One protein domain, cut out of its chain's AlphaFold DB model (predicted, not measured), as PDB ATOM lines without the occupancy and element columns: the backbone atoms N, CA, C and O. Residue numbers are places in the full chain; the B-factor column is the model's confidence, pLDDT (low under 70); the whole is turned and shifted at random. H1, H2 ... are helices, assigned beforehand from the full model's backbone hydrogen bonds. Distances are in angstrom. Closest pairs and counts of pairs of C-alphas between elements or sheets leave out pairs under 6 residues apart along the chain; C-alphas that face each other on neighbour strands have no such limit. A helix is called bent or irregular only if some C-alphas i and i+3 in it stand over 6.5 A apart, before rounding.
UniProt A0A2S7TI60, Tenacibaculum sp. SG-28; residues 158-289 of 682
ATOM      1  N   THR A 158     385.255 242.621 307.905       94.81
ATOM      2  CA  THR A 158     385.853 241.283 307.751       94.81
ATOM      3  C   THR A 158     384.880 240.188 308.214       94.81
ATOM      4  O   THR A 158     383.787 240.498 308.672       94.81
ATOM      5  N   ASP A 159     385.227 238.906 308.046       96.88
ATOM      6  CA  ASP A 159     384.340 237.769 308.361       96.88
ATOM      7  C   ASP A 159     383.013 237.783 307.576       96.88
ATOM      8  O   ASP A 159     381.947 237.449 308.097       96.88
ATOM      9  N   GLU A 160     383.079 238.161 306.291       96.38
ATOM     10  CA  GLU A 160     381.910 238.463 305.448       96.38
ATOM     11  C   GLU A 160     380.819 237.382 305.510       96.38
ATOM     12  O   GLU A 160     379.653 237.704 305.715       96.38
ATOM     13  N   SER A 161     381.180 236.095 305.430       95.75
ATOM     14  CA  SER A 161     380.211 234.988 305.500       95.75
ATOM     15  C   SER A 161     379.423 234.957 306.818       95.75
ATOM     16  O   SER A 161     378.250 234.586 306.813       95.75
ATOM     17  N   VAL A 162     380.046 235.297 307.952       97.12
ATOM     18  CA  VAL A 162     379.351 235.360 309.248       97.12
ATOM     19  C   VAL A 162     378.398 236.551 309.236       97.12
ATOM     20  O   VAL A 162     377.197 236.380 309.436       97.12
ATOM     21  N   LEU A 163     378.912 237.736 308.900       97.75
ATOM     22  CA  LEU A 163     378.145 238.983 308.928       97.75
ATOM     23  C   LEU A 163     376.956 238.988 307.958       97.75
ATOM     24  O   LEU A 163     375.907 239.547 308.281       97.75
ATOM     25  N   GLN A 164     377.107 238.374 306.782       96.69
ATOM     26  CA  GLN A 164     376.047 238.256 305.775       96.69
ATOM     27  C   GLN A 164     374.925 237.307 306.223       96.69
ATOM     28  O   GLN A 164     373.778 237.489 305.822       96.69
ATOM     29  N   LYS A 165     375.226 236.308 307.066       95.94
ATOM     30  CA  LYS A 165     374.225 235.387 307.638       95.94
ATOM     31  C   LYS A 165     373.551 235.958 308.887       95.94
ATOM     32  O   LYS A 165     372.406 235.608 309.175       95.94
ATOM     33  N   SER A 166     374.236 236.838 309.617       95.50
ATOM     34  CA  SER A 166     373.715 237.519 310.803       95.50
ATOM     35  C   SER A 166     372.611 238.518 310.433       95.50
ATOM     36  O   SER A 166     372.866 239.550 309.809       95.50
ATOM     37  N   LYS A 167     371.364 238.242 310.834       94.56
ATOM     38  CA  LYS A 167     370.230 239.131 310.547       94.56
ATOM     39  C   LYS A 167     370.290 240.343 311.468       94.56
ATOM     40  O   LYS A 167     370.487 240.201 312.669       94.56
ATOM     41  N   ILE A 168     370.019 241.539 310.940       92.81
ATOM     42  CA  ILE A 168     370.087 242.772 311.746       92.81
ATOM     43  C   ILE A 168     369.147 242.744 312.962       92.81
ATOM     44  O   ILE A 168     369.405 243.378 313.983       92.81
ATOM     45  N   LYS A 169     368.050 241.982 312.858       91.25
ATOM     46  CA  LYS A 169     367.044 241.835 313.914       91.25
ATOM     47  C   LYS A 169     367.598 241.234 315.203       91.25
ATOM     48  O   LYS A 169     367.072 241.546 316.265       91.25
ATOM     49  N   ASP A 170     368.646 240.421 315.096       90.38
ATOM     50  CA  ASP A 170     369.251 239.737 316.238       90.38
ATOM     51  C   ASP A 170     370.046 240.732 317.116       90.38
ATOM     52  O   ASP A 170     370.393 240.428 318.251       90.38
ATOM     53  N   PHE A 171     370.256 241.961 316.623       90.81
ATOM     54  CA  PHE A 171     370.978 243.043 317.298       90.81
ATOM     55  C   PHE A 171     370.081 244.240 317.654       90.81
ATOM     56  O   PHE A 171     370.585 245.306 318.000       90.81
ATOM     57  N   TYR A 172     368.748 244.120 317.581       88.31
ATOM     58  CA  TYR A 172     367.849 245.250 317.876       88.31
ATOM     59  C   TYR A 172     368.007 245.824 319.289       88.31
ATOM     60  O   TYR A 172     367.743 247.006 319.482       88.31
ATOM     61  N   GLU A 173     368.480 245.033 320.253       84.50
ATOM     62  CA  GLU A 173     368.714 245.494 321.627       84.50
ATOM     63  C   GLU A 173     369.802 246.573 321.742       84.50
ATOM     64  O   GLU A 173     369.797 247.346 322.703       84.50
ATOM     65  N   ILE A 174     370.711 246.644 320.762       87.38
ATOM     66  CA  ILE A 174     371.830 247.599 320.716       87.38
ATOM     67  C   ILE A 174     371.678 248.654 319.611       87.38
ATOM     68  O   ILE A 174     372.602 249.430 319.372       87.38
ATOM     69  N   LEU A 175     370.523 248.708 318.937       87.19
ATOM     70  CA  LEU A 175     370.267 249.609 317.813       87.19
ATOM     71  C   LEU A 175     369.123 250.585 318.102       87.19
ATOM     72  O   LEU A 175     368.109 250.240 318.703       87.19
ATOM     73  N   GLN A 176     369.248 251.803 317.575       84.50
ATOM     74  CA  GLN A 176     368.132 252.743 317.491       84.50
ATOM     75  C   GLN A 176     367.351 252.487 316.200       84.50
ATOM     76  O   GLN A 176     367.870 252.635 315.094       84.50
ATOM     77  N   LEU A 177     366.093 252.063 316.334       84.62
ATOM     78  CA  LEU A 177     365.280 251.651 315.193       84.62
ATOM     79  C   LEU A 177     364.521 252.831 314.585       84.62
ATOM     80  O   LEU A 177     363.709 253.477 315.243       84.62
ATOM     81  N   HIS A 178     364.712 253.036 313.284       82.75
ATOM     82  CA  HIS A 178     363.936 253.987 312.490       82.75
ATOM     83  C   HIS A 178     362.959 253.267 311.558       82.75
ATOM     84  O   HIS A 178     363.180 252.118 311.158       82.75
ATOM     85  N   LYS A 179     361.879 253.951 311.168       77.62
ATOM     86  CA  LYS A 179     360.921 253.436 310.178       77.62
ATOM     87  C   LYS A 179     361.649 253.069 308.876       77.62
ATOM     88  O   LYS A 179     362.535 253.795 308.442       77.62
ATOM     89  N   ASP A 180     361.291 251.931 308.284       75.75
ATOM     90  CA  ASP A 180     361.853 251.359 307.046       75.75
ATOM     91  C   ASP A 180     363.343 250.944 307.075       75.75
ATOM     92  O   ASP A 180     363.751 250.165 306.216       75.75
ATOM     93  N   SER A 181     364.135 251.339 308.083       81.06
ATOM     94  CA  SER A 181     365.575 251.002 308.196       81.06
ATOM     95  C   SER A 181     365.874 249.500 308.085       81.06
ATOM     96  O   SER A 181     366.836 249.097 307.435       81.06
ATOM     97  N   LYS A 182     364.984 248.662 308.628       82.44
ATOM     98  CA  LYS A 182     365.068 247.192 308.600       82.44
ATOM     99  C   LYS A 182     365.097 246.612 307.183       82.44
ATOM    100  O   LYS A 182     365.701 245.571 306.963       82.44
ATOM    101  N   LYS A 183     364.422 247.267 306.231       87.06
ATOM    102  CA  LYS A 183     364.378 246.844 304.822       87.06
ATOM    103  C   LYS A 183     365.622 247.279 304.049       87.06
ATOM    104  O   LYS A 183     365.943 246.669 303.040       87.06
ATOM    105  N   LEU A 184     366.285 248.338 304.515       89.31
ATOM    106  CA  LEU A 184     367.452 248.929 303.860       89.31
ATOM    107  C   LEU A 184     368.769 248.289 304.316       89.31
ATOM    108  O   LEU A 184     369.729 248.285 303.555       89.31
ATOM    109  N   HIS A 185     368.802 247.728 305.528       91.62
ATOM    110  CA  HIS A 185     369.981 247.064 306.097       91.62
ATOM    111  C   HIS A 185     369.596 245.701 306.695       91.62
ATOM    112  O   HIS A 185     369.501 245.577 307.913       91.62
ATOM    113  N   PRO A 186     369.298 244.683 305.867       94.00
ATOM    114  CA  PRO A 186     368.737 243.408 306.331       94.00
ATOM    115  C   PRO A 186     369.707 242.559 307.169       94.00
ATOM    116  O   PRO A 186     369.265 241.786 308.028       94.00
ATOM    117  N   THR A 187     371.015 242.698 306.945       96.69
ATOM    118  CA  THR A 187     372.058 241.935 307.646       96.69
ATOM    119  C   THR A 187     372.982 242.854 308.436       96.69
ATOM    120  O   THR A 187     373.038 244.064 308.202       96.69
ATOM    121  N   LEU A 188     373.736 242.276 309.371       96.25
ATOM    122  CA  LEU A 188     374.780 243.015 310.069       96.25
ATOM    123  C   LEU A 188     375.861 243.508 309.092       96.25
ATOM    124  O   LEU A 188     376.366 244.615 309.259       96.25
ATOM    125  N   TYR A 189     376.158 242.742 308.038       97.94
ATOM    126  CA  TYR A 189     377.086 243.163 306.986       97.94
ATOM    127  C   TYR A 189     376.646 244.466 306.306       97.94
ATOM    128  O   TYR A 189     377.443 245.400 306.201       97.94
ATOM    129  N   ASP A 190     375.366 244.566 305.919       96.69
ATOM    130  CA  ASP A 190     374.800 245.784 305.325       96.69
ATOM    131  C   ASP A 190     374.944 246.987 306.262       96.69
ATOM    132  O   ASP A 190     375.334 248.075 305.839       96.69
ATOM    133  N   PHE A 191     374.631 246.786 307.544       95.56
ATOM    134  CA  PHE A 191     374.687 247.840 308.549       95.56
ATOM    135  C   PHE A 191     376.118 248.348 308.776       95.56
ATOM    136  O   PHE A 191     376.350 249.557 308.781       95.56
ATOM    137  N   LEU A 192     377.094 247.445 308.923       97.38
ATOM    138  CA  LEU A 192     378.491 247.815 309.177       97.38
ATOM    139  C   LEU A 192     379.129 248.509 307.966       97.38
ATOM    140  O   LEU A 192     379.817 249.520 308.132       97.38
ATOM    141  N   LEU A 193     378.837 248.041 306.747       97.56
ATOM    142  CA  LEU A 193     379.251 248.725 305.522       97.56
ATOM    143  C   LEU A 193     378.598 250.106 305.395       97.56
ATOM    144  O   LEU A 193     379.300 251.074 305.090       97.56
ATOM    145  N   GLN A 194     377.299 250.239 305.682       94.75
ATOM    146  CA  GLN A 194     376.631 251.542 305.655       94.75
ATOM    147  C   GLN A 194     377.230 252.515 306.681       94.75
ATOM    148  O   GLN A 194     377.451 253.681 306.352       94.75
ATOM    149  N   ASN A 195     377.549 252.043 307.890       93.62
ATOM    150  CA  ASN A 195     378.204 252.859 308.911       93.62
ATOM    151  C   ASN A 195     379.590 253.338 308.431       93.62
ATOM    152  O   ASN A 195     379.912 254.518 308.543       93.62
ATOM    153  N   SER A 196     380.376 252.468 307.783       96.50
ATOM    154  CA  SER A 196     381.666 252.865 307.190       96.50
ATOM    155  C   SER A 196     381.527 253.924 306.087       96.50
ATOM    156  O   SER A 196     382.362 254.827 305.963       96.50
ATOM    157  N   LEU A 197     380.437 253.873 305.309       95.81
ATOM    158  CA  LEU A 197     380.153 254.863 304.274       95.81
ATOM    159  C   LEU A 197     379.918 256.258 304.860       95.81
ATOM    160  O   LEU A 197     380.206 257.238 304.172       95.81
ATOM    161  N   GLU A 198     379.435 256.404 306.098       91.19
ATOM    162  CA  GLU A 198     379.311 257.727 306.728       91.19
ATOM    163  C   GLU A 198     380.655 258.452 306.820       91.19
ATOM    164  O   GLU A 198     380.725 259.662 306.598       91.19
ATOM    165  N   PHE A 199     381.740 257.718 307.060       93.25
ATOM    166  CA  PHE A 199     383.091 258.259 307.021       93.25
ATOM    167  C   PHE A 199     383.621 258.379 305.585       93.25
ATOM    168  O   PHE A 199     384.070 259.453 305.182       93.25
ATOM    169  N   PHE A 200     383.529 257.319 304.776       93.94
ATOM    170  CA  PHE A 200     384.132 257.301 303.436       93.94
ATOM    171  C   PHE A 200     383.494 258.295 302.444       93.94
ATOM    172  O   PHE A 200     384.160 258.762 301.518       93.94
ATOM    173  N   LYS A 201     382.230 258.692 302.647       91.94
ATOM    174  CA  LYS A 201     381.556 259.715 301.821       91.94
ATOM    175  C   LYS A 201     382.054 261.145 302.083       91.94
ATOM    176  O   LYS A 201     381.748 262.051 301.305       91.94
ATOM    177  N   ASN A 202     382.801 261.371 303.164       84.50
ATOM    178  CA  ASN A 202     383.245 262.693 303.600       84.50
ATOM    179  C   ASN A 202     384.727 262.915 303.293       84.50
ATOM    180  O   ASN A 202     385.575 262.705 304.153       84.50
ATOM    181  N   THR A 203     385.036 263.387 302.081       73.31
ATOM    182  CA  THR A 203     386.416 263.685 301.669       73.31
ATOM    183  C   THR A 203     387.027 264.824 302.487       73.31
ATOM    184  O   THR A 203     386.580 265.968 302.377       73.31
ATOM    185  N   GLU A 204     388.077 264.532 303.250       75.81
ATOM    186  CA  GLU A 204     388.833 265.528 304.011       75.81
ATOM    187  C   GLU A 204     389.833 266.279 303.115       75.81
ATOM    188  O   GLU A 204     390.626 265.682 302.383       75.81
ATOM    189  N   THR A 205     389.795 267.614 303.143       64.00
ATOM    190  CA  THR A 205     390.634 268.443 302.266       64.00
ATOM    191  C   THR A 205     391.968 268.831 302.879       64.00
ATOM    192  O   THR A 205     392.863 269.164 302.102       64.00
ATOM    193  N   SER A 206     392.094 268.774 304.208       65.12
ATOM    194  CA  SER A 206     393.278 269.206 304.965       65.12
ATOM    195  C   SER A 206     394.341 268.121 305.163       65.12
ATOM    196  O   SER A 206     395.408 268.413 305.693       65.12
ATOM    197  N   ILE A 207     394.075 266.875 304.760       71.38
ATOM    198  CA  ILE A 207     395.094 265.816 304.750       71.38
ATOM    199  C   ILE A 207     396.002 266.027 303.543       71.38
ATOM    200  O   ILE A 207     395.506 266.269 302.436       71.38
ATOM    201  N   LEU A 208     397.319 265.920 303.759       68.75
ATOM    202  CA  LEU A 208     398.296 265.955 302.676       68.75
ATOM    203  C   LEU A 208     397.963 264.876 301.655       68.75
ATOM    204  O   LEU A 208     397.851 263.694 301.982       68.75
ATOM    205  N   LYS A 209     397.800 265.288 300.403       76.38
ATOM    206  CA  LYS A 209     397.447 264.362 299.328       76.38
ATOM    207  C   LYS A 209     398.722 263.805 298.693       76.38
ATOM    208  O   LYS A 209     399.642 264.582 298.445       76.38
ATOM    209  N   PRO A 210     398.795 262.497 298.402       78.06
ATOM    210  CA  PRO A 210     399.896 261.948 297.619       78.06
ATOM    211  C   PRO A 210     399.769 262.367 296.149       78.06
ATOM    212  O   PRO A 210     398.662 262.568 295.651       78.06
ATOM    213  N   SER A 211     400.881 262.430 295.414       75.75
ATOM    214  CA  SER A 211     400.873 262.742 293.971       75.75
ATOM    215  C   SER A 211     400.027 261.766 293.138       75.75
ATOM    216  O   SER A 211     399.469 262.151 292.117       75.75
ATOM    217  N   TYR A 212     399.873 260.523 293.606       79.75
ATOM    218  CA  TYR A 212     399.040 259.468 293.013       79.75
ATOM    219  C   TYR A 212     397.618 259.396 293.600       79.75
ATOM    220  O   TYR A 212     396.984 258.341 293.557       79.75
ATOM    221  N   LYS A 213     397.120 260.491 294.191       87.00
ATOM    222  CA  LYS A 213     395.789 260.564 294.806       87.00
ATOM    223  C   LYS A 213     394.705 259.973 293.898       87.00
ATOM    224  O   LYS A 213     394.586 260.345 292.731       87.00
ATOM    225  N   PHE A 214     393.837 259.145 294.475       90.88
ATOM    226  CA  PHE A 214     392.689 258.605 293.751       90.88
ATOM    227  C   PHE A 214     391.665 259.699 293.405       90.88
ATOM    228  O   PHE A 214     391.258 260.499 294.256       90.88
ATOM    229  N   THR A 215     391.195 259.696 292.159       89.88
ATOM    230  CA  THR A 215     390.124 260.568 291.665       89.88
ATOM    231  C   THR A 215     389.054 259.736 290.966       89.88
ATOM    232  O   THR A 215     389.350 258.748 290.296       89.88
ATOM    233  N   VAL A 216     387.789 260.143 291.096       93.38
ATOM    234  CA  VAL A 216     386.668 259.516 290.380       93.38
ATOM    235  C   VAL A 216     386.665 260.055 288.944       93.38
ATOM    236  O   VAL A 216     385.923 260.975 288.601       93.38
ATOM    237  N   SER A 217     387.599 259.579 288.127       92.88
ATOM    238  CA  SER A 217     387.849 260.062 286.758       92.88
ATOM    239  C   SER A 217     387.354 259.103 285.674       92.88
ATOM    240  O   SER A 217     387.106 259.534 284.554       92.88
ATOM    241  N   ASN A 218     387.146 257.827 286.004       93.75
ATOM    242  CA  ASN A 218     386.592 256.846 285.078       93.75
ATOM    243  C   ASN A 218     385.065 257.004 284.975       93.75
ATOM    244  O   ASN A 218     384.348 256.726 285.939       93.75
ATOM    245  N   SER A 219     384.567 257.413 283.804       95.25
ATOM    246  CA  SER A 219     383.131 257.557 283.548       95.25
ATOM    247  C   SER A 219     382.377 256.234 283.681       95.25
ATOM    248  O   SER A 219     381.228 256.253 284.107       95.25
ATOM    249  N   ALA A 220     383.008 255.079 283.437       95.56
ATOM    250  CA  ALA A 220     382.371 253.770 283.603       95.56
ATOM    251  C   ALA A 220     381.896 253.504 285.045       95.56
ATOM    252  O   ALA A 220     381.045 252.655 285.265       95.56
ATOM    253  N   LEU A 221     382.389 254.251 286.040       96.56
ATOM    254  CA  LEU A 221     381.892 254.154 287.415       96.56
ATOM    255  C   LEU A 221     380.426 254.617 287.537       96.56
ATOM    256  O   LEU A 221     379.699 254.130 288.401       96.56
ATOM    257  N   LEU A 222     379.977 255.530 286.669       97.25
ATOM    258  CA  LEU A 222     378.613 256.060 286.629       97.25
ATOM    259  C   LEU A 222     377.789 255.348 285.544       97.25
ATOM    260  O   LEU A 222     377.386 255.945 284.552       97.25
ATOM    261  N   THR A 223     377.595 254.045 285.715       95.50
ATOM    262  CA  THR A 223     376.729 253.192 284.878       95.50
ATOM    263  C   THR A 223     375.712 252.460 285.750       95.50
ATOM    264  O   THR A 223     375.705 252.656 286.968       95.50
ATOM    265  N   ASN A 224     374.875 251.588 285.171       94.44
ATOM    266  CA  ASN A 224     374.004 250.700 285.951       94.44
ATOM    267  C   ASN A 224     374.808 249.862 286.969       94.44
ATOM    268  O   ASN A 224     376.028 249.683 286.840       94.44
ATOM    269  N   ALA A 225     374.114 249.369 287.993       95.56
ATOM    270  CA  ALA A 225     374.726 248.662 289.110       95.56
ATOM    271  C   ALA A 225     375.436 247.365 288.690       95.56
ATOM    272  O   ALA A 225     376.515 247.088 289.209       95.56
ATOM    273  N   ASN A 226     374.885 246.608 287.732       93.12
ATOM    274  CA  ASN A 226     375.484 245.353 287.261       93.12
ATOM    275  C   ASN A 226     376.865 245.597 286.652       93.12
ATOM    276  O   ASN A 226     377.841 244.983 287.070       93.12
ATOM    277  N   SER A 227     376.974 246.561 285.737       94.81
ATOM    278  CA  SER A 227     378.262 246.943 285.156       94.81
ATOM    279  C   SER A 227     379.218 247.492 286.215       94.81
ATOM    280  O   SER A 227     380.389 247.133 286.216       94.81
ATOM    281  N   PHE A 228     378.730 248.311 287.153       97.62
ATOM    282  CA  PHE A 228     379.563 248.876 288.216       97.62
ATOM    283  C   PHE A 228     380.159 247.818 289.151       97.62
ATOM    284  O   PHE A 228     381.313 247.949 289.558       97.62
ATOM    285  N   MET A 229     379.395 246.781 289.506       97.12
ATOM    286  CA  MET A 229     379.851 245.704 290.391       97.12
ATOM    287  C   MET A 229     381.042 244.926 289.809       97.12
ATOM    288  O   MET A 229     381.882 244.448 290.574       97.12
ATOM    289  N   GLU A 230     381.159 244.861 288.484       96.62
ATOM    290  CA  GLU A 230     382.220 244.119 287.789       96.62
ATOM    291  C   GLU A 230     383.486 244.947 287.516       96.62
ATOM    292  O   GLU A 230     384.500 244.407 287.079       96.62
ATOM    293  N   ILE A 231     383.478 246.255 287.799       96.69
ATOM    294  CA  ILE A 231     384.649 247.110 287.562       96.69
ATOM    295  C   ILE A 231     385.764 246.770 288.566       96.69
ATOM    296  O   ILE A 231     385.547 246.888 289.776       96.69
ATOM    297  N   PRO A 232     386.986 246.438 288.115       96.00
ATOM    298  CA  PRO A 232     388.112 246.256 289.019       96.00
ATOM    299  C   PRO A 232     388.546 247.608 289.603       96.00
ATOM    300  O   PRO A 232     388.996 248.505 288.888       96.00
ATOM    301  N   LEU A 233     388.420 247.760 290.923       95.06
ATOM    302  CA  LEU A 233     388.877 248.945 291.649       95.06
ATOM    303  C   LEU A 233     390.285 248.718 292.206       95.06
ATOM    304  O   LEU A 233     390.475 247.961 293.156       95.06
ATOM    305  N   VAL A 234     391.270 249.421 291.645       93.44
ATOM    306  CA  VAL A 234     392.671 249.393 292.094       93.44
ATOM    307  C   VAL A 234     393.182 250.808 292.362       93.44
ATOM    308  O   VAL A 234     392.858 251.748 291.638       93.44
ATOM    309  N   THR A 235     393.978 250.981 293.416       93.19
ATOM    310  CA  THR A 235     394.616 252.264 293.739       93.19
ATOM    311  C   THR A 235     395.893 252.057 294.547       93.19
ATOM    312  O   THR A 235     395.997 251.104 295.318       93.19
ATOM    313  N   LYS A 236     396.842 252.990 294.419       91.44
ATOM    314  CA  LYS A 236     397.979 253.125 295.348       91.44
ATOM    315  C   LYS A 236     397.611 253.948 296.592       91.44
ATOM    316  O   LYS A 236     398.256 253.835 297.627       91.44
ATOM    317  N   ASP A 237     396.567 254.773 296.501       87.69
ATOM    318  CA  ASP A 237     396.065 255.641 297.571       87.69
ATOM    319  C   ASP A 237     395.035 254.901 298.443       87.69
ATOM    320  O   ASP A 237     393.826 255.110 298.342       87.69
ATOM    321  N   THR A 238     395.511 253.966 299.270       86.69
ATOM    322  CA  THR A 238     394.663 253.054 300.068       86.69
ATOM    323  C   THR A 238     393.884 253.745 301.196       86.69
ATOM    324  O   THR A 238     392.890 253.195 301.693       86.69
ATOM    325  N   LEU A 239     394.310 254.952 301.582       87.94
ATOM    326  CA  LEU A 239     393.634 255.823 302.547       87.94
ATOM    327  C   LEU A 239     392.579 256.728 301.896       87.94
ATOM    328  O   LEU A 239     391.852 257.420 302.611       87.94
ATOM    329  N   SER A 240     392.450 256.709 300.562       90.75
ATOM    330  CA  SER A 240     391.427 257.477 299.861       90.75
ATOM    331  C   SER A 240     390.029 257.076 300.315       90.75
ATOM    332  O   SER A 240     389.529 255.990 300.016       90.75
ATOM    333  N   GLN A 241     389.358 258.008 300.986       92.12
ATOM    334  CA  GLN A 241     387.968 257.848 301.398       92.12
ATOM    335  C   GLN A 241     387.062 257.613 300.184       92.12
ATOM    336  O   GLN A 241     386.214 256.728 300.222       92.12
ATOM    337  N   SER A 242     387.294 258.317 299.067       93.38
ATOM    338  CA  SER A 242     386.495 258.108 297.858       93.38
ATOM    339  C   SER A 242     386.678 256.719 297.261       93.38
ATOM    340  O   SER A 242     385.696 256.121 296.838       93.38
ATOM    341  N   PHE A 243     387.902 256.187 297.255       95.19
ATOM    342  CA  PHE A 243     388.143 254.814 296.817       95.19
ATOM    343  C   PHE A 243     387.439 253.808 297.734       95.19
ATOM    344  O   PHE A 243     386.691 252.956 297.261       95.19
ATOM    345  N   ASN A 244     387.624 253.943 299.052       95.88
ATOM    346  CA  ASN A 244     387.026 253.038 300.034       95.88
ATOM    347  C   ASN A 244     385.485 253.098 300.009       95.88
ATOM    348  O   ASN A 244     384.840 252.066 300.187       95.88
ATOM    349  N   ALA A 245     384.889 254.253 299.690       97.31
ATOM    350  CA  ALA A 245     383.451 254.371 299.453       97.31
ATOM    351  C   ALA A 245     382.994 253.540 298.245       97.31
ATOM    352  O   ALA A 245     382.008 252.817 298.344       97.31
ATOM    353  N   LEU A 246     383.707 253.605 297.112       97.81
ATOM    354  CA  LEU A 246     383.370 252.813 295.921       97.81
ATOM    355  C   LEU A 246     383.466 251.308 296.195       97.81
ATOM    356  O   LEU A 246     382.570 250.565 295.800       97.81
ATOM    357  N   VAL A 247     384.503 250.874 296.920       97.44
ATOM    358  CA  VAL A 247     384.660 249.472 297.341       97.44
ATOM    359  C   VAL A 247     383.499 249.040 298.241       97.44
ATOM    360  O   VAL A 247     382.912 247.982 298.018       97.44
ATOM    361  N   ALA A 248     383.121 249.861 299.225       98.00
ATOM    362  CA  ALA A 248     381.989 249.568 300.102       98.00
ATOM    363  C   ALA A 248     380.661 249.488 299.324       98.00
ATOM    364  O   ALA A 248     379.879 248.565 299.551       98.00
ATOM    365  N   TYR A 249     380.431 250.384 298.354       98.44
ATOM    366  CA  TYR A 249     379.267 250.311 297.466       98.44
ATOM    367  C   TYR A 249     379.249 249.035 296.620       98.44
ATOM    368  O   TYR A 249     378.199 248.408 296.514       98.44
ATOM    369  N   GLN A 250     380.385 248.615 296.046       98.19
ATOM    370  CA  GLN A 250     380.457 247.354 295.295       98.19
ATOM    371  C   GLN A 250     380.120 246.151 296.180       98.19
ATOM    372  O   GLN A 250     379.341 245.295 295.766       98.19
ATOM    373  N   LYS A 251     380.668 246.095 297.402       97.94
ATOM    374  CA  LYS A 251     380.392 245.014 298.361       97.94
ATOM    375  C   LYS A 251     378.915 244.950 298.755       97.94
ATOM    376  O   LYS A 251     378.330 243.869 298.711       97.94
ATOM    377  N   LEU A 252     378.306 246.095 299.086       97.81
ATOM    378  CA  LEU A 252     376.879 246.177 299.415       97.81
ATOM    379  C   LEU A 252     376.005 245.708 298.252       97.81
ATOM    380  O   LEU A 252     375.174 244.821 298.436       97.81
ATOM    381  N   LEU A 253     376.218 246.262 297.055       97.88
ATOM    382  CA  LEU A 253     375.401 245.934 295.888       97.88
ATOM    383  C   LEU A 253     375.505 244.450 295.526       97.88
ATOM    384  O   LEU A 253     374.473 243.825 295.291       97.88
ATOM    385  N   LYS A 254     376.709 243.856 295.561       97.50
ATOM    386  CA  LYS A 254     376.903 242.419 295.288       97.50
ATOM    387  C   LYS A 254     376.120 241.547 296.262       97.50
ATOM    388  O   LYS A 254     375.358 240.681 295.834       97.50
ATOM    389  N   HIS A 255     376.262 241.814 297.559       97.31
ATOM    390  CA  HIS A 255     375.557 241.076 298.609       97.31
ATOM    391  C   HIS A 255     374.034 241.194 298.472       97.31
ATOM    392  O   HIS A 255     373.312 240.193 298.475       97.31
ATOM    393  N   GLN A 256     373.532 242.416 298.294       96.31
ATOM    394  CA  GLN A 256     372.101 242.690 298.182       96.31
ATOM    395  C   GLN A 256     371.500 242.094 296.904       96.31
ATOM    396  O   GLN A 256     370.376 241.591 296.937       96.31
ATOM    397  N   TYR A 257     372.249 242.102 295.798       94.69
ATOM    398  CA  TYR A 257     371.852 241.473 294.541       94.69
ATOM    399  C   TYR A 257     371.718 239.955 294.690       94.69
ATOM    400  O   TYR A 257     370.659 239.397 294.396       94.69
ATOM    401  N   GLN A 258     372.752 239.291 295.220       95.25
ATOM    402  CA  GLN A 258     372.781 237.836 295.413       95.25
ATOM    403  C   GLN A 258     371.636 237.341 296.306       95.25
ATOM    404  O   GLN A 258     371.024 236.311 296.024       95.25
ATOM    405  N   ASN A 259     371.298 238.106 297.346       94.62
ATOM    406  CA  ASN A 259     370.234 237.766 298.291       94.62
ATOM    407  C   ASN A 259     368.850 238.319 297.906       94.62
ATOM    408  O   ASN A 259     367.885 238.132 298.649       94.62
ATOM    409  N   ARG A 260     368.728 238.988 296.750       92.50
ATOM    410  CA  ARG A 260     367.479 239.594 296.250       92.50
ATOM    411  C   ARG A 260     366.864 240.618 297.219       92.50
ATOM    412  O   ARG A 260     365.644 240.776 297.284       92.50
ATOM    413  N   TYR A 261     367.699 241.351 297.953       92.88
ATOM    414  CA  TYR A 261     367.285 242.434 298.851       92.88
ATOM    415  C   TYR A 261     367.018 243.719 298.073       92.88
ATOM    416  O   TYR A 261     367.780 244.679 298.120       92.88
ATOM    417  N   GLN A 262     365.918 243.733 297.328       90.50
ATOM    418  CA  GLN A 262     365.681 244.747 296.310       90.50
ATOM    419  C   GLN A 262     365.553 246.183 296.845       90.50
ATOM    420  O   GLN A 262     366.120 247.099 296.253       90.50
ATOM    421  N   ASP A 263     364.847 246.394 297.961       89.69
ATOM    422  CA  ASP A 263     364.710 247.730 298.566       89.69
ATOM    423  C   ASP A 263     366.074 248.284 299.024       89.69
ATOM    424  O   ASP A 263     366.381 249.456 298.789       89.69
ATOM    425  N   ALA A 264     366.908 247.432 299.632       93.44
ATOM    426  CA  ALA A 264     368.272 247.770 300.036       93.44
ATOM    427  C   ALA A 264     369.151 248.079 298.814       93.44
ATOM    428  O   ALA A 264     369.760 249.146 298.760       93.44
ATOM    429  N   PHE A 265     369.116 247.208 297.798       95.38
ATOM    430  CA  PHE A 265     369.867 247.362 296.550       95.38
ATOM    431  C   PHE A 265     369.580 248.697 295.862       95.38
ATOM    432  O   PHE A 265     370.501 249.441 295.541       95.38
ATOM    433  N   VAL A 266     368.302 249.036 295.670       94.56
ATOM    434  CA  VAL A 266     367.900 250.283 295.003       94.56
ATOM    435  C   VAL A 266     368.325 251.506 295.814       94.56
ATOM    436  O   VAL A 266     368.802 252.488 295.244       94.56
ATOM    437  N   ASN A 267     368.187 251.465 297.144       94.25
ATOM    438  CA  ASN A 267     368.647 252.563 297.993       94.25
ATOM    439  C   ASN A 267     370.165 252.761 297.881       94.25
ATOM    440  O   ASN A 267     370.625 253.884 297.663       94.25
ATOM    441  N   THR A 268     370.934 251.676 297.994       97.12
ATOM    442  CA  THR A 268     372.393 251.694 297.869       97.12
ATOM    443  C   THR A 268     372.829 252.152 296.479       97.12
ATOM    444  O   THR A 268     373.760 252.952 296.380       97.12
ATOM    445  N   ASP A 269     372.143 251.733 295.412       97.88
ATOM    446  CA  ASP A 269     372.485 252.141 294.048       97.88
ATOM    447  C   ASP A 269     372.280 253.645 293.834       97.88
ATOM    448  O   ASP A 269     373.164 254.345 293.345       97.88
ATOM    449  N   ILE A 270     371.151 254.190 294.291       97.44
ATOM    450  CA  ILE A 270     370.886 255.632 294.216       97.44
ATOM    451  C   ILE A 270     371.885 256.424 295.075       97.44
ATOM    452  O   ILE A 270     372.322 257.514 294.691       97.44
ATOM    453  N   GLU A 271     372.274 255.915 296.248       97.44
ATOM    454  CA  GLU A 271     373.356 256.508 297.042       97.44
ATOM    455  C   GLU A 271     374.692 256.506 296.292       97.44
ATOM    456  O   GLU A 271     375.340 257.555 296.229       97.44
ATOM    457  N   ARG A 272     375.062 255.382 295.668       97.94
ATOM    458  CA  ARG A 272     376.264 255.245 294.838       97.94
ATOM    459  C   ARG A 272     376.259 256.244 293.685       97.94
ATOM    460  O   ARG A 272     377.220 256.991 293.534       97.94
ATOM    461  N   ILE A 273     375.196 256.281 292.882       98.19
ATOM    462  CA  ILE A 273     375.087 257.149 291.698       98.19
ATOM    463  C   ILE A 273     375.261 258.624 292.101       98.19
ATOM    464  O   ILE A 273     376.042 259.352 291.482       98.19
ATOM    465  N   ARG A 274     374.607 259.059 293.190       97.38
ATOM    466  CA  ARG A 274     374.767 260.419 293.741       97.38
ATOM    467  C   ARG A 274     376.181 260.692 294.231       97.38
ATOM    468  O   ARG A 274     376.712 261.776 293.994       97.38
ATOM    469  N   PHE A 275     376.784 259.735 294.931       97.19
ATOM    470  CA  PHE A 275     378.156 259.858 295.406       97.19
ATOM    471  C   PHE A 275     379.131 260.023 294.233       97.19
ATOM    472  O   PHE A 275     379.931 260.956 294.220       97.19
ATOM    473  N   ILE A 276     379.023 259.169 293.216       97.25
ATOM    474  CA  ILE A 276     379.905 259.196 292.049       97.25
ATOM    475  C   ILE A 276     379.764 260.520 291.302       97.25
ATOM    476  O   ILE A 276     380.777 261.165 291.067       97.25
ATOM    477  N   GLU A 277     378.551 260.988 290.999       96.50
ATOM    478  CA  GLU A 277     378.361 262.269 290.298       96.50
ATOM    479  C   GLU A 277     378.925 263.462 291.090       96.50
ATOM    480  O   GLU A 277     379.636 264.310 290.535       96.50
ATOM    481  N   LYS A 278     378.703 263.491 292.409       94.56
ATOM    482  CA  LYS A 278     379.248 264.538 293.283       94.56
ATOM    483  C   LYS A 278     380.778 264.589 293.237       94.56
ATOM    484  O   LYS A 278     381.344 265.682 293.228       94.56
ATOM    485  N   HIS A 279     381.440 263.433 293.215       93.56
ATOM    486  CA  HIS A 279     382.901 263.322 293.278       93.56
ATOM    487  C   HIS A 279     383.581 263.156 291.906       93.56
ATOM    488  O   HIS A 279     384.811 263.189 291.833       93.56
ATOM    489  N   ALA A 280     382.802 263.016 290.832       94.38
ATOM    490  CA  ALA A 280     383.290 262.816 289.477       94.38
ATOM    491  C   ALA A 280     384.070 264.026 288.950       94.38
ATOM    492  O   ALA A 280     383.660 265.182 289.106       94.38
ATOM    493  N   THR A 281     385.175 263.715 288.276       93.06
ATOM    494  CA  THR A 281     386.092 264.670 287.632       93.06
ATOM    495  C   THR A 281     386.054 264.601 286.102       93.06
ATOM    496  O   THR A 281     386.686 265.420 285.442       93.06
ATOM    497  N   PHE A 282     385.292 263.659 285.535       94.12
ATOM    498  CA  PHE A 282     385.069 263.540 284.094       94.12
ATOM    499  C   PHE A 282     383.972 264.510 283.596       94.12
ATOM    500  O   PHE A 282     383.091 264.902 284.373       94.12
ATOM    501  N   PRO A 283     384.011 264.929 282.314       91.94
ATOM    502  CA  PRO A 283     383.001 265.813 281.724       91.94
ATOM    503  C   PRO A 283     381.632 265.122 281.590       91.94
ATOM    504  O   PRO A 283     381.526 263.909 281.705       91.94
ATOM    505  N   ASN A 284     380.569 265.887 281.322       91.88
ATOM    506  CA  ASN A 284     379.210 265.375 281.039       91.88
ATOM    507  C   ASN A 284     378.557 264.515 282.142       91.88
ATOM    508  O   ASN A 284     377.529 263.880 281.909       91.88
ATOM    509  N   LYS A 285     379.084 264.545 283.371       94.50
ATOM    510  CA  LYS A 285     378.571 263.765 284.510       94.50
ATOM    511  C   LYS A 285     377.080 263.953 284.814       94.50
ATOM    512  O   LYS A 285     376.434 263.021 285.271       94.50
ATOM    513  N   GLU A 286     376.526 265.134 284.538       93.06
ATOM    514  CA  GLU A 286     375.095 265.431 284.703       93.06
ATOM    515  C   GLU A 286     374.227 264.594 283.754       93.06
ATOM    516  O   GLU A 286     373.245 263.983 284.175       93.06
ATOM    517  N   GLN A 287     374.602 264.559 282.474       94.25
ATOM    518  CA  GLN A 287     373.905 263.774 281.463       94.25
ATOM    519  C   GLN A 287     374.001 262.288 281.809       94.25
ATOM    520  O   GLN A 287     372.982 261.605 281.891       94.25
ATOM    521  N   GLN A 288     375.210 261.822 282.120       96.75
ATOM    522  CA  GLN A 288     375.450 260.426 282.458       96.75
ATOM    523  C   GLN A 288     374.724 259.993 283.745       96.75
ATOM    524  O   GLN A 288     374.239 258.866 283.834       96.75
ATOM    525  N   PHE A 289     374.589 260.882 284.733       97.62
ATOM    526  CA  PHE A 289     373.793 260.641 285.939       97.62
ATOM    527  C   PHE A 289     372.323 260.373 285.597       97.62
ATOM    528  O   PHE A 289     371.756 259.380 286.053       97.62
TER     529      PHE A 289
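Overview. This is residues 158 to 289 of the 682 residues of a protein of Tenacibaculum sp. SG-28 (UniProt A0A2S7TI60). Two long helices, H6 and H7, fold back on each other as a hairpin, and H4 packs along another side of H6, so that H6 is the core of three lengthwise helices with H4 and H7 apart from each other. The short helices H1, H2 and H3 gather round one end, where residues 173 to 179 stick out; H5 packs on H6, and H8 on H7 towards its last residues. The printed part has 132 residues with eight named helices, H1 to H8 in chain order, and no named strand; the class is all helix. The whole is compact, with a radius of gyration of the C-alphas of 15.5 A and spans of 45 by 32 by 26 A.

Along the chain. H6, residues 241 to 258, is 25.8 A long and begins at C-alpha 241, (387.968, 257.848, 301.398). H7, residues 262 to 279, is 25.5 A long and ends at C-alpha 279, (382.901, 263.322, 293.278). H4, residues 188 to 200, is 18.3 A long. H1 is residues 160 to 165, from C-alpha 160 at (381.910, 238.463, 305.448). H2, residues 168 to 174, is irregular: C-alphas 170 and 173 are 7.9 A apart. H3 is residues 181 to 184, H5 residues 225 to 229 and H8 residues 285 to 289.

Arrangement. H6 and H7 are the hub, touching three helices each. They form a helical hairpin, opposite ways at a shallow tilt of 22 degrees; their closest C-alphas, of Gln 256 and Phe 265, are 5.4 A apart. H4 touches H6, opposite ways at a shallow tilt of 23 degrees, closest at the C-alphas of Phe 200 and Gln 241, 4.4 A. H4 and H7 are apart. H5 touches residues 250 to 254 of H6, with C-alphas 229 and 250 closest at 5.2 A. H3 touches residues 263 to 267 of H7, with C-alphas 184 and 264 closest at 4.1 A. H8 touches residues 273 to 277 of H7, with C-alphas 277 and 285 closest at 6.0 A. H1 touches residues 188 to 190 of H4 at a steep tilt of 53 degrees, with C-alphas 163 and 189 closest at 4.7 A. H2 is close to H4 but not clearly touching, with C-alphas 168 and 188 closest at 5.0 A. Every O i to N i+4 pair is within hydrogen-bond range in H1, H5, H6, H7 and H8; H4 has 8 of 9, H2 has 0 of 3 but 3 of 4 O i to N i+3 pairs, and H3 is too short for an i+4 pair.

Size, cuts and confidence. The two C-alphas farthest apart, of Glu 173 and Pro 283, are 47.0 A apart. The printed part has no cut. The links H4 to H5, residues 201 to 224, and H5 to H6 are long. The mean pLDDT of the printed part is 92.0; residues 205, 206 and 208 are under 70.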